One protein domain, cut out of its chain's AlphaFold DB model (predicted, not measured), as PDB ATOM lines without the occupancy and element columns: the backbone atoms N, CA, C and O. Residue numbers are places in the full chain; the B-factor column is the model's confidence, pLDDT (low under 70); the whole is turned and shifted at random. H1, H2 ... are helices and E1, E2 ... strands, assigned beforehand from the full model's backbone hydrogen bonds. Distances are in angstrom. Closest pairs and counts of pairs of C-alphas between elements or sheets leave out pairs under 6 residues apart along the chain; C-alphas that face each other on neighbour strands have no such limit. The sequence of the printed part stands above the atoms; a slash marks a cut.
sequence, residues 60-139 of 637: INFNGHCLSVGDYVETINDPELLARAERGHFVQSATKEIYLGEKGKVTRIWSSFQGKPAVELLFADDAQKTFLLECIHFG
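This is residues 60 to 139 of the 637 residues of the protein "Doublecortin domain-containing protein" of Phytomonas sp. isolate EM1 (UniProt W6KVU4). A strongly twisted, curled sheet of four strands, E3 to E6, with E4 bending sharply at residue 110, makes the body of the domain, with the small hairpin E1-E2 near E4 at one end and the short helix H1 and a long loop, residues 86 to 102, at the other. The printed part has 80 residues, with six named strands and one named helix in the order E1 E2 E3 H1 E4 E5 E6, and its class is mostly strand. The large sheet, in the order E3 - E4 - E5 - E6, is antiparallel. The whole is compact and rounded, with a radius of gyration of the C-alphas of 11.4 A and spans of 29 by 27 by 20 A.

E1, residues 60 to 62, and E2, residues 65 to 68, form an antiparallel hairpin, with N 60 and O 67 2.9 A apart. E3, residues 72 to 75, is an edge strand antiparallel to E4, residues 103 to 113, with N 73 and O 104 3.0 A apart. Residues 74 to 75 of E3 also pair with residues 136 to 137. H1, residues 79 to 85, only grazes the sheet with its residues 82 to 85, and its O i to N i+4 pairs are within hydrogen-bond range. E4 bends by 82 degrees at residue 110. The closest C-alphas of E1 and E4, those of Ile 60 and Ile 109, are 7.3 A apart. E4, E5, residues 116 to 122, and E6, residues 128 to 132, form a meander, each strand the antiparallel neighbour of the one before; N 110 and O 118 are 2.8 A apart, N 121 and O 129 2.8 A.

E1 begins at C-alpha 60 (104.158, 150.429, 112.107). E4 measures 21.3 A, E5 19.8 A and E6 13.6 A, ending at C-alpha 132 (101.741, 141.745, 120.733).

The farthest C-alphas, of Gly 64 and Ala 94, are 30.2 A apart. The printed part has no cut; the link from H1 to E4 is long. No printed residue is under 70 in pLDDT.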
ATOM      1  N   ILE A  60     103.008 150.573 111.201       96.19
ATOM      2  CA  ILE A  60     104.158 150.429 112.107       96.19
ATOM      3  C   ILE A  60     105.259 149.592 111.444       96.19
ATOM      4  O   ILE A  60     104.974 148.625 110.741       96.19
ATOM      5  N   ASN A  61     106.521 149.954 111.690       95.25
ATOM      6  CA  ASN A  61     107.685 149.170 111.273       95.25
ATOM      7  C   ASN A  61     108.174 148.309 112.444       95.25
ATOM      8  O   ASN A  61     108.476 148.841 113.511       95.25
ATOM      9  N   PHE A  62     108.284 146.997 112.244       94.94
ATOM     10  CA  PHE A  62     108.736 146.043 113.259       94.94
ATOM     11  C   PHE A  62     109.596 144.952 112.612       94.94
ATOM     12  O   PHE A  62     109.207 144.365 111.606       94.94
ATOM     13  N   ASN A  63     110.797 144.713 113.148       93.00
ATOM     14  CA  ASN A  63     111.793 143.777 112.598       93.00
ATOM     15  C   ASN A  63     112.067 143.944 111.082       93.00
ATOM     16  O   ASN A  63     112.338 142.974 110.383       93.00
ATOM     17  N   GLY A  64     111.978 145.174 110.561       93.38
ATOM     18  CA  GLY A  64     112.147 145.483 109.132       93.38
ATOM     19  C   GLY A  64     110.893 145.291 108.266       93.38
ATOM     20  O   GLY A  64     110.889 145.714 107.112       93.38
ATOM     21  N   HIS A  65     109.811 144.729 108.809       94.50
ATOM     22  CA  HIS A  65     108.521 144.618 108.131       94.50
ATOM     23  C   HIS A  65     107.658 145.854 108.419       94.50
ATOM     24  O   HIS A  65     107.497 146.248 109.575       94.50
ATOM     25  N   CYS A  66     107.072 146.447 107.376       95.31
ATOM     26  CA  CYS A  66     106.020 147.455 107.514       95.31
ATOM     27  C   CYS A  66     104.655 146.757 107.558       95.31
ATOM     28  O   CYS A  66     104.332 145.972 106.666       95.31
ATOM     29  N   LEU A  67     103.870 147.050 108.592       96.62
ATOM     30  CA  LEU A  67     102.501 146.582 108.795       96.62
ATOM     31  C   LEU A  67     101.544 147.756 108.668       96.62
ATOM     32  O   LEU A  67     101.802 148.793 109.272       96.62
ATOM     33  N   SER A  68     100.427 147.586 107.967       97.00
ATOM     34  CA  SER A  68      99.392 148.610 107.805       97.00
ATOM     35  C   SER A  68      98.012 148.118 108.246       97.00
ATOM     36  O   SER A  68      97.685 146.934 108.159       97.00
ATOM     37  N   VAL A  69      97.154 149.041 108.689       96.69
ATOM     38  CA  VAL A  69      95.736 148.741 108.930       96.69
ATOM     39  C   VAL A  69      95.091 148.306 107.612       96.69
ATOM     40  O   VAL A  69      95.090 149.046 106.630       96.69
ATOM     41  N   GLY A  70      94.536 147.096 107.599       96.81
ATOM     42  CA  GLY A  70      93.997 146.433 106.414       96.81
ATOM     43  C   GLY A  70      94.794 145.211 105.946       96.81
ATOM     44  O   GLY A  70      94.207 144.387 105.242       96.81
ATOM     45  N   ASP A  71      96.061 145.063 106.353       97.19
ATOM     46  CA  ASP A  71      96.882 143.889 106.032       97.19
ATOM     47  C   ASP A  71      96.340 142.605 106.677       97.19
ATOM     48  O   ASP A  71      95.695 142.634 107.726       97.19
ATOM     49  N   TYR A  72      96.650 141.461 106.066       97.19
ATOM     50  CA  TYR A  72      96.435 140.138 106.652       97.19
ATOM     51  C   TYR A  72      97.762 139.576 107.157       97.19
ATOM     52  O   TYR A  72      98.732 139.497 106.398       97.19
ATOM     53  N   VAL A  73      97.779 139.159 108.422       97.25
ATOM     54  CA  VAL A  73      98.931 138.549 109.099       97.25
ATOM     55  C   VAL A  73      98.533 137.220 109.733       97.25
ATOM     56  O   VAL A  73      97.356 136.978 109.998       97.25
ATOM     57  N   GLU A  74      99.513 136.352 109.962       97.62
ATOM     58  CA  GLU A  74      99.329 135.042 110.590       97.62
ATOM     59  C   GLU A  74      99.843 135.114 112.034       97.62
ATOM     60  O   GLU A  74     100.883 135.722 112.293       97.62
ATOM     61  N   THR A  75      99.124 134.553 113.001       97.50
ATOM     62  CA  THR A  75      99.625 134.420 114.379       97.50
ATOM     63  C   THR A  75     100.600 133.247 114.470       97.50
ATOM     64  O   THR A  75     100.443 132.236 113.787       97.50
ATOM     65  N   ILE A  76     101.622 133.343 115.321       97.25
ATOM     66  CA  ILE A  76     102.569 132.237 115.519       97.25
ATOM     67  C   ILE A  76     101.870 131.110 116.292       97.25
ATOM     68  O   ILE A  76     101.311 131.347 117.361       97.25
ATOM     69  N   ASN A  77     101.926 129.878 115.775       96.81
ATOM     70  CA  ASN A  77     101.349 128.697 116.426       96.81
ATOM     71  C   ASN A  77     102.240 128.161 117.567       96.81
ATOM     72  O   ASN A  77     102.766 127.051 117.499       96.81
ATOM     73  N   ASP A  78     102.455 128.995 118.587       97.00
ATOM     74  CA  ASP A  78     103.234 128.686 119.790       97.00
ATOM     75  C   ASP A  78     102.524 129.273 121.036       97.00
ATOM     76  O   ASP A  78     102.561 130.490 121.264       97.00
ATOM     77  N   PRO A  79     101.863 128.436 121.863       94.69
ATOM     78  CA  PRO A  79     101.190 128.895 123.076       94.69
ATOM     79  C   PRO A  79     102.176 129.287 124.189       94.69
ATOM     80  O   PRO A  79     101.824 130.097 125.049       94.69
ATOM     81  N   GLU A  80     103.412 128.779 124.182       95.81
ATOM     82  CA  GLU A  80     104.444 129.169 125.148       95.81
ATOM     83  C   GLU A  80     105.022 130.546 124.814       95.81
ATOM     84  O   GLU A  80     105.286 131.335 125.723       95.81
ATOM     85  N   LEU A  81     105.167 130.880 123.527       95.88
ATOM     86  CA  LEU A  81     105.444 132.244 123.072       95.88
ATOM     87  C   LEU A  81     104.321 133.199 123.478       95.88
ATOM     88  O   LEU A  81     104.627 134.228 124.075       95.88
ATOM     89  N   LEU A  82     103.048 132.850 123.251       95.56
ATOM     90  CA  LEU A  82     101.917 133.677 123.693       95.56
ATOM     91  C   LEU A  82     101.958 133.907 125.217       95.56
ATOM     92  O   LEU A  82     101.962 135.049 125.683       95.56
ATOM     93  N   ALA A  83     102.064 132.832 126.002       93.00
ATOM     94  CA  ALA A  83     102.085 132.874 127.466       93.00
ATOM     95  C   ALA A  83     103.336 133.552 128.067       93.00
ATOM     96  O   ALA A  83     103.341 133.906 129.254       93.00
ATOM     97  N   ARG A  84     104.400 133.720 127.272       95.38
ATOM     98  CA  ARG A  84     105.647 134.428 127.604       95.38
ATOM     99  C   ARG A  84     105.588 135.900 127.207       95.38
ATOM    100  O   ARG A  84     105.899 136.744 128.042       95.38
ATOM    101  N   ALA A  85     105.167 136.205 125.983       92.94
ATOM    102  CA  ALA A  85     105.067 137.563 125.459       92.94
ATOM    103  C   ALA A  85     104.024 138.383 126.231       92.94
ATOM    104  O   ALA A  85     104.306 139.511 126.634       92.94
ATOM    105  N   GLU A  86     102.851 137.798 126.501       92.31
ATOM    106  CA  GLU A  86     101.751 138.464 127.210       92.31
ATOM    107  C   GLU A  86     101.903 138.471 128.743       92.31
ATOM    108  O   GLU A  86     101.068 139.052 129.442       92.31
ATOM    109  N   ARG A  87     102.961 137.855 129.292       90.88
ATOM    110  CA  ARG A  87     103.161 137.690 130.740       90.88
ATOM    111  C   ARG A  87     103.275 139.040 131.451       90.88
ATOM    112  O   ARG A  87     104.289 139.721 131.355       90.88
ATOM    113  N   GLY A  88     102.246 139.387 132.223       84.00
ATOM    114  CA  GLY A  88     102.164 140.663 132.944       84.00
ATOM    115  C   GLY A  88     101.577 141.818 132.125       84.00
ATOM    116  O   GLY A  88     101.367 142.888 132.690       84.00
ATOM    117  N   HIS A  89     101.264 141.588 130.847       83.81
ATOM    118  CA  HIS A  89     100.604 142.547 129.965       83.81
ATOM    119  C   HIS A  89      99.088 142.292 129.895       83.81
ATOM    120  O   HIS A  89      98.272 143.101 130.353       83.81
ATOM    121  N   PHE A  90      98.705 141.113 129.398       83.00
ATOM    122  CA  PHE A  90      97.312 140.668 129.322       83.00
ATOM    123  C   PHE A  90      97.006 139.626 130.405       83.00
ATOM    124  O   PHE A  90      97.892 138.940 130.919       83.00
ATOM    125  N   VAL A  91      95.723 139.476 130.734       80.88
ATOM    126  CA  VAL A  91      95.242 138.283 131.443       80.88
ATOM    127  C   VAL A  91      95.280 137.117 130.454       80.88
ATOM    128  O   VAL A  91      94.724 137.240 129.365       80.88
ATOM    129  N   GLN A  92      95.912 135.997 130.824       80.62
ATOM    130  CA  GLN A  92      95.970 134.809 129.966       80.62
ATOM    131  C   GLN A  92      94.554 134.379 129.565       80.62
ATOM    132  O   GLN A  92      93.710 134.058 130.404       80.62
ATOM    133  N   SER A  93      94.295 134.428 128.260       80.94
ATOM    134  CA  SER A  93      92.973 134.240 127.678       80.94
ATOM    135  C   SER A  93      93.024 132.994 126.808       80.94
ATOM    136  O   SER A  93      93.453 133.062 125.662       80.94
ATOM    137  N   ALA A  94      92.522 131.866 127.322       85.44
ATOM    138  CA  ALA A  94      92.409 130.607 126.570       85.44
ATOM    139  C   ALA A  94      91.563 130.740 125.282       85.44
ATOM    140  O   ALA A  94      91.533 129.849 124.444       85.44
ATOM    141  N   THR A  95      90.876 131.876 125.095       87.94
ATOM    142  CA  THR A  95      90.237 132.212 123.818       87.94
ATOM    143  C   THR A  95      91.216 132.705 122.755       87.94
ATOM    144  O   THR A  95      90.883 132.578 121.590       87.94
ATOM    145  N   LYS A  96      92.388 133.257 123.102       93.06
ATOM    146  CA  LYS A  96      93.445 133.637 122.142       93.06
ATOM    147  C   LYS A  96      94.186 132.419 121.594       93.06
ATOM    148  O   LYS A  96      94.528 132.422 120.420       93.06
ATOM    149  N   GLU A  97      94.377 131.389 122.420       93.19
ATOM    150  CA  GLU A  97      95.034 130.122 122.052       93.19
ATOM    151  C   GLU A  97      94.360 129.428 120.854       93.19
ATOM    152  O   GLU A  97      95.033 128.783 120.059       93.19
ATOM    153  N   ILE A  98      93.045 129.618 120.688       95.69
ATOM    154  CA  ILE A  98      92.256 129.094 119.560       95.69
ATOM    155  C   ILE A  98      92.682 129.729 118.224       95.69
ATOM    156  O   ILE A  98      92.664 129.056 117.201       95.69
ATOM    157  N   TYR A  99      93.100 130.999 118.238       96.56
ATOM    158  CA  TYR A  99      93.471 131.771 117.047       96.56
ATOM    159  C   TYR A  99      94.986 131.757 116.783       96.56
ATOM    160  O   TYR A  99      95.504 132.695 116.176       96.56
ATOM    161  N   LEU A 100      95.730 130.758 117.275       96.81
ATOM    162  CA  LEU A 100      97.171 130.600 117.030       96.81
ATOM    163  C   LEU A 100      97.419 129.769 115.760       96.81
ATOM    164  O   LEU A 100      96.899 128.666 115.618       96.81
ATOM    165  N   GLY A 101      98.209 130.302 114.823       96.50
ATOM    166  CA  GLY A 101      98.317 129.776 113.455       96.50
ATOM    167  C   GLY A 101      97.196 130.237 112.511       96.50
ATOM    168  O   GLY A 101      97.122 129.767 111.378       96.50
ATOM    169  N   GLU A 102      96.318 131.145 112.948       97.38
ATOM    170  CA  GLU A 102      95.230 131.680 112.121       97.38
ATOM    171  C   GLU A 102      95.578 133.027 111.471       97.38
ATOM    172  O   GLU A 102      96.438 133.780 111.937       97.38
ATOM    173  N   LYS A 103      94.869 133.351 110.380       97.44
ATOM    174  CA  LYS A 103      95.042 134.603 109.630       97.44
ATOM    175  C   LYS A 103      94.011 135.639 110.037       97.44
ATOM    176  O   LYS A 103      92.831 135.509 109.719       97.44
ATOM    177  N   GLY A 104      94.488 136.695 110.687       97.38
ATOM    178  CA  GLY A 104      93.693 137.846 111.088       97.38
ATOM    179  C   GLY A 104      93.979 139.068 110.218       97.38
ATOM    180  O   GLY A 104      95.110 139.297 109.781       97.38
ATOM    181  N   LYS A 105      92.953 139.885 109.982       98.00
ATOM    182  CA  LYS A 105      93.089 141.201 109.349       98.00
ATOM    183  C   LYS A 105      93.410 142.256 110.404       98.00
ATOM    184  O   LYS A 105      92.645 142.404 111.355       98.00
ATOM    185  N   VAL A 106      94.476 143.029 110.218       97.94
ATOM    186  CA  VAL A 106      94.835 144.156 111.092       97.94
ATOM    187  C   VAL A 106      93.754 145.236 111.001       97.94
ATOM    188  O   VAL A 106      93.560 145.838 109.944       97.94
ATOM    189  N   THR A 107      93.050 145.500 112.102       97.00
ATOM    190  CA  THR A 107      92.012 146.547 112.197       97.00
ATOM    191  C   THR A 107      92.476 147.782 112.960       97.00
ATOM    192  O   THR A 107      92.015 148.882 112.661       97.00
ATOM    193  N   ARG A 108      93.411 147.627 113.903       94.88
ATOM    194  CA  ARG A 108      94.088 148.729 114.601       94.88
ATOM    195  C   ARG A 108      95.521 148.341 114.951       94.88
ATOM    196  O   ARG A 108      95.808 147.187 115.261       94.88
ATOM    197  N   ILE A 109      96.405 149.330 114.931       95.62
ATOM    198  CA  ILE A 109      97.796 149.235 115.375       95.62
ATOM    199  C   ILE A 109      97.940 150.039 116.671       95.62
ATOM    200  O   ILE A 109      97.305 151.081 116.831       95.62
ATOM    201  N   TRP A 110      98.776 149.560 117.587       92.12
ATOM    202  CA  TRP A 110      99.099 150.215 118.850       92.12
ATOM    203  C   TRP A 110     100.613 150.409 118.910       92.12
ATOM    204  O   TRP A 110     101.368 149.435 118.902       92.12
ATOM    205  N   SER A 111     101.066 151.661 118.968       88.31
ATOM    206  CA  SER A 111     102.493 151.995 119.074       88.31
ATOM    207  C   SER A 111     103.097 151.535 120.405       88.31
ATOM    208  O   SER A 111     104.248 151.108 120.437       88.31
ATOM    209  N   SER A 112     102.318 151.592 121.490       85.19
ATOM    210  CA  SER A 112     102.705 151.130 122.824       85.19
ATOM    211  C   SER A 112     101.471 150.718 123.632       85.19
ATOM    212  O   SER A 112     100.856 151.530 124.317       85.19
ATOM    213  N   PHE A 113     101.116 149.435 123.589       82.56
ATOM    214  CA  PHE A 113     100.227 148.836 124.578       82.56
ATOM    215  C   PHE A 113     101.079 148.443 125.793       82.56
ATOM    216  O   PHE A 113     101.883 147.512 125.719       82.56
ATOM    217  N   GLN A 114     100.959 149.183 126.901       81.69
ATOM    218  CA  GLN A 114     101.742 148.958 128.132       81.69
ATOM    219  C   GLN A 114     103.275 148.857 127.911       81.69
ATOM    220  O   GLN A 114     103.952 148.072 128.577       81.69
ATOM    221  N   GLY A 115     103.835 149.616 126.962       86.31
ATOM    222  CA  GLY A 115     105.272 149.612 126.655       86.31
ATOM    223  C   GLY A 115     105.720 148.650 125.547       86.31
ATOM    224  O   GLY A 115     106.899 148.664 125.199       86.31
ATOM    225  N   LYS A 116     104.820 147.844 124.960       92.62
ATOM    226  CA  LYS A 116     105.112 146.987 123.796       92.62
ATOM    227  C   LYS A 116     104.187 147.299 122.612       92.62
ATOM    228  O   LYS A 116     103.003 147.552 122.828       92.62
ATOM    229  N   PRO A 117     104.660 147.247 121.356       94.75
ATOM    230  CA  PRO A 117     103.793 147.444 120.201       94.75
ATOM    231  C   PRO A 117     102.864 146.237 119.991       94.75
ATOM    232  O   PRO A 117     103.265 145.077 120.146       94.75
ATOM    233  N   ALA A 118     101.617 146.512 119.618       96.19
ATOM    234  CA  ALA A 118     100.562 145.509 119.484       96.19
ATOM    235  C   ALA A 118      99.687 145.758 118.248       96.19
ATOM    236  O   ALA A 118      99.654 146.856 117.692       96.19
ATOM    237  N   VAL A 119      98.931 144.741 117.841       96.75
ATOM    238  CA  VAL A 119      97.927 144.815 116.773       96.75
ATOM    239  C   VAL A 119      96.610 144.221 117.239       96.75
ATOM    240  O   VAL A 119      96.576 143.222 117.955       96.75
ATOM    241  N   GLU A 120      95.514 144.838 116.814       96.81
ATOM    242  CA  GLU A 120      94.195 144.229 116.873       96.81
ATOM    243  C   GLU A 120      93.882 143.550 115.542       96.81
ATOM    244  O   GLU A 120      93.963 144.167 114.477       96.81
ATOM    245  N   LEU A 121      93.541 142.267 115.627       97.56
ATOM    246  CA  LEU A 121      93.212 141.401 114.509       97.56
ATOM    247  C   LEU A 121      91.724 141.048 114.534       97.56
ATOM    248  O   LEU A 121      91.180 140.733 115.593       97.56
ATOM    249  N   LEU A 122      91.097 141.070 113.358       97.69
ATOM    250  CA  LEU A 122      89.769 140.520 113.086       97.69
ATOM    251  C   LEU A 122      89.922 139.182 112.350       97.69
ATOM    252  O   LEU A 122      90.536 139.141 111.281       97.69
ATOM    253  N   PHE A 123      89.373 138.111 112.917       97.44
ATOM    254  CA  PHE A 123      89.423 136.755 112.362       97.44
ATOM    255  C   PHE A 123      88.182 136.430 111.515       97.44
ATOM    256  O   PHE A 123      87.268 137.245 111.379       97.44
ATOM    257  N   ALA A 124      88.171 135.253 110.882       96.31
ATOM    258  CA  ALA A 124      87.127 134.847 109.933       96.31
ATOM    259  C   ALA A 124      85.754 134.547 110.578       96.31
ATOM    260  O   ALA A 124      84.766 134.386 109.865       96.31
ATOM    261  N   ASP A 125      85.693 134.483 111.908       95.44
ATOM    262  CA  ASP A 125      84.494 134.339 112.744       95.44
ATOM    263  C   ASP A 125      83.992 135.687 113.314       95.44
ATOM    264  O   ASP A 125      83.215 135.709 114.269       95.44
ATOM    265  N   ASP A 126      84.477 136.806 112.763       94.94
ATOM    266  CA  ASP A 126      84.315 138.181 113.257       94.94
ATOM    267  C   ASP A 126      84.876 138.439 114.677       94.94
ATOM    268  O   ASP A 126      84.655 139.511 115.258       94.94
ATOM    269  N   ALA A 127      85.657 137.517 115.259       93.81
ATOM    270  CA  ALA A 127      86.284 137.753 116.553       93.81
ATOM    271  C   ALA A 127      87.410 138.790 116.454       93.81
ATOM    272  O   ALA A 127      88.285 138.721 115.591       93.81
ATOM    273  N   GLN A 128      87.420 139.731 117.400       95.19
ATOM    274  CA  GLN A 128      88.503 140.698 117.576       95.19
ATOM    275  C   GLN A 128      89.406 140.277 118.739       95.19
ATOM    276  O   GLN A 128      88.921 140.011 119.845       95.19
ATOM    277  N   LYS A 129      90.721 140.220 118.498       95.38
ATOM    278  CA  LYS A 129      91.749 139.915 119.507       95.38
ATOM    279  C   LYS A 129      92.927 140.868 119.362       95.38
ATOM    280  O   LYS A 129      93.345 141.178 118.250       95.38
ATOM    281  N   THR A 130      93.489 141.304 120.486       95.31
ATOM    282  CA  THR A 130      94.750 142.059 120.505       95.31
ATOM    283  C   THR A 130      95.906 141.115 120.820       95.31
ATOM    284  O   THR A 130      95.833 140.372 121.799       95.31
ATOM    285  N   PHE A 131      96.953 141.169 120.000       96.31
ATOM    286  CA  PHE A 131      98.197 140.412 120.143       96.31
ATOM    287  C   PHE A 131      99.390 141.376 120.125       96.31
ATOM    288  O   PHE A 131      99.369 142.394 119.431       96.31
ATOM    289  N   LEU A 132     100.454 141.051 120.860       96.81
ATOM    290  CA  LEU A 132     101.741 141.745 120.733       96.81
ATOM    291  C   LEU A 132     102.395 141.403 119.388       96.81
ATOM    292  O   LEU A 132     102.231 140.286 118.899       96.81
ATOM    293  N   LEU A 133     103.187 142.317 118.815       96.75
ATOM    294  CA  LEU A 133     103.896 142.048 117.549       96.75
ATOM    295  C   LEU A 133     104.902 140.886 117.640       96.75
ATOM    296  O   LEU A 133     105.200 140.256 116.630       96.75
ATOM    297  N   GLU A 134     105.359 140.551 118.849       96.69
ATOM    298  CA  GLU A 134     106.153 139.348 119.150       96.69
ATOM    299  C   GLU A 134     105.432 138.031 118.799       96.69
ATOM    300  O   GLU A 134     106.096 137.026 118.567       96.69
ATOM    301  N   CYS A 135     104.094 138.026 118.744       96.81
ATOM    302  CA  CYS A 135     103.264 136.846 118.471       96.81
ATOM    303  C   CYS A 135     102.827 136.727 116.996       96.81
ATOM    304  O   CYS A 135     101.990 135.881 116.676       96.81
ATOM    305  N   ILE A 136     103.332 137.586 116.104       97.56
ATOM    306  CA  ILE A 136     102.876 137.691 114.713       97.56
ATOM    307  C   ILE A 136     103.948 137.165 113.756       97.56
ATOM    308  O   ILE A 136     105.112 137.556 113.817       97.56
ATOM    309  N   HIS A 137     103.542 136.291 112.840       96.06
ATOM    310  CA  HIS A 137     104.375 135.786 111.762       96.06
ATOM    311  C   HIS A 137     104.187 136.645 110.505       96.06
ATOM    312  O   HIS A 137     103.114 136.684 109.900       96.06
ATOM    313  N   PHE A 138     105.251 137.335 110.093       91.31
ATOM    314  CA  PHE A 138     105.226 138.236 108.932       91.31
ATOM    315  C   PHE A 138     105.432 137.525 107.586       91.31
ATOM    316  O   PHE A 138     105.158 138.112 106.535       91.31
ATOM    317  N   GLY A 139     105.868 136.261 107.625       81.94
ATOM    318  CA  GLY A 139     106.209 135.452 106.460       81.94
ATOM    319  C   GLY A 139     107.494 135.902 105.762       81.94
ATOM    320  O   GLY A 139     107.824 137.090 105.714       81.94
TER     321      GLY A 139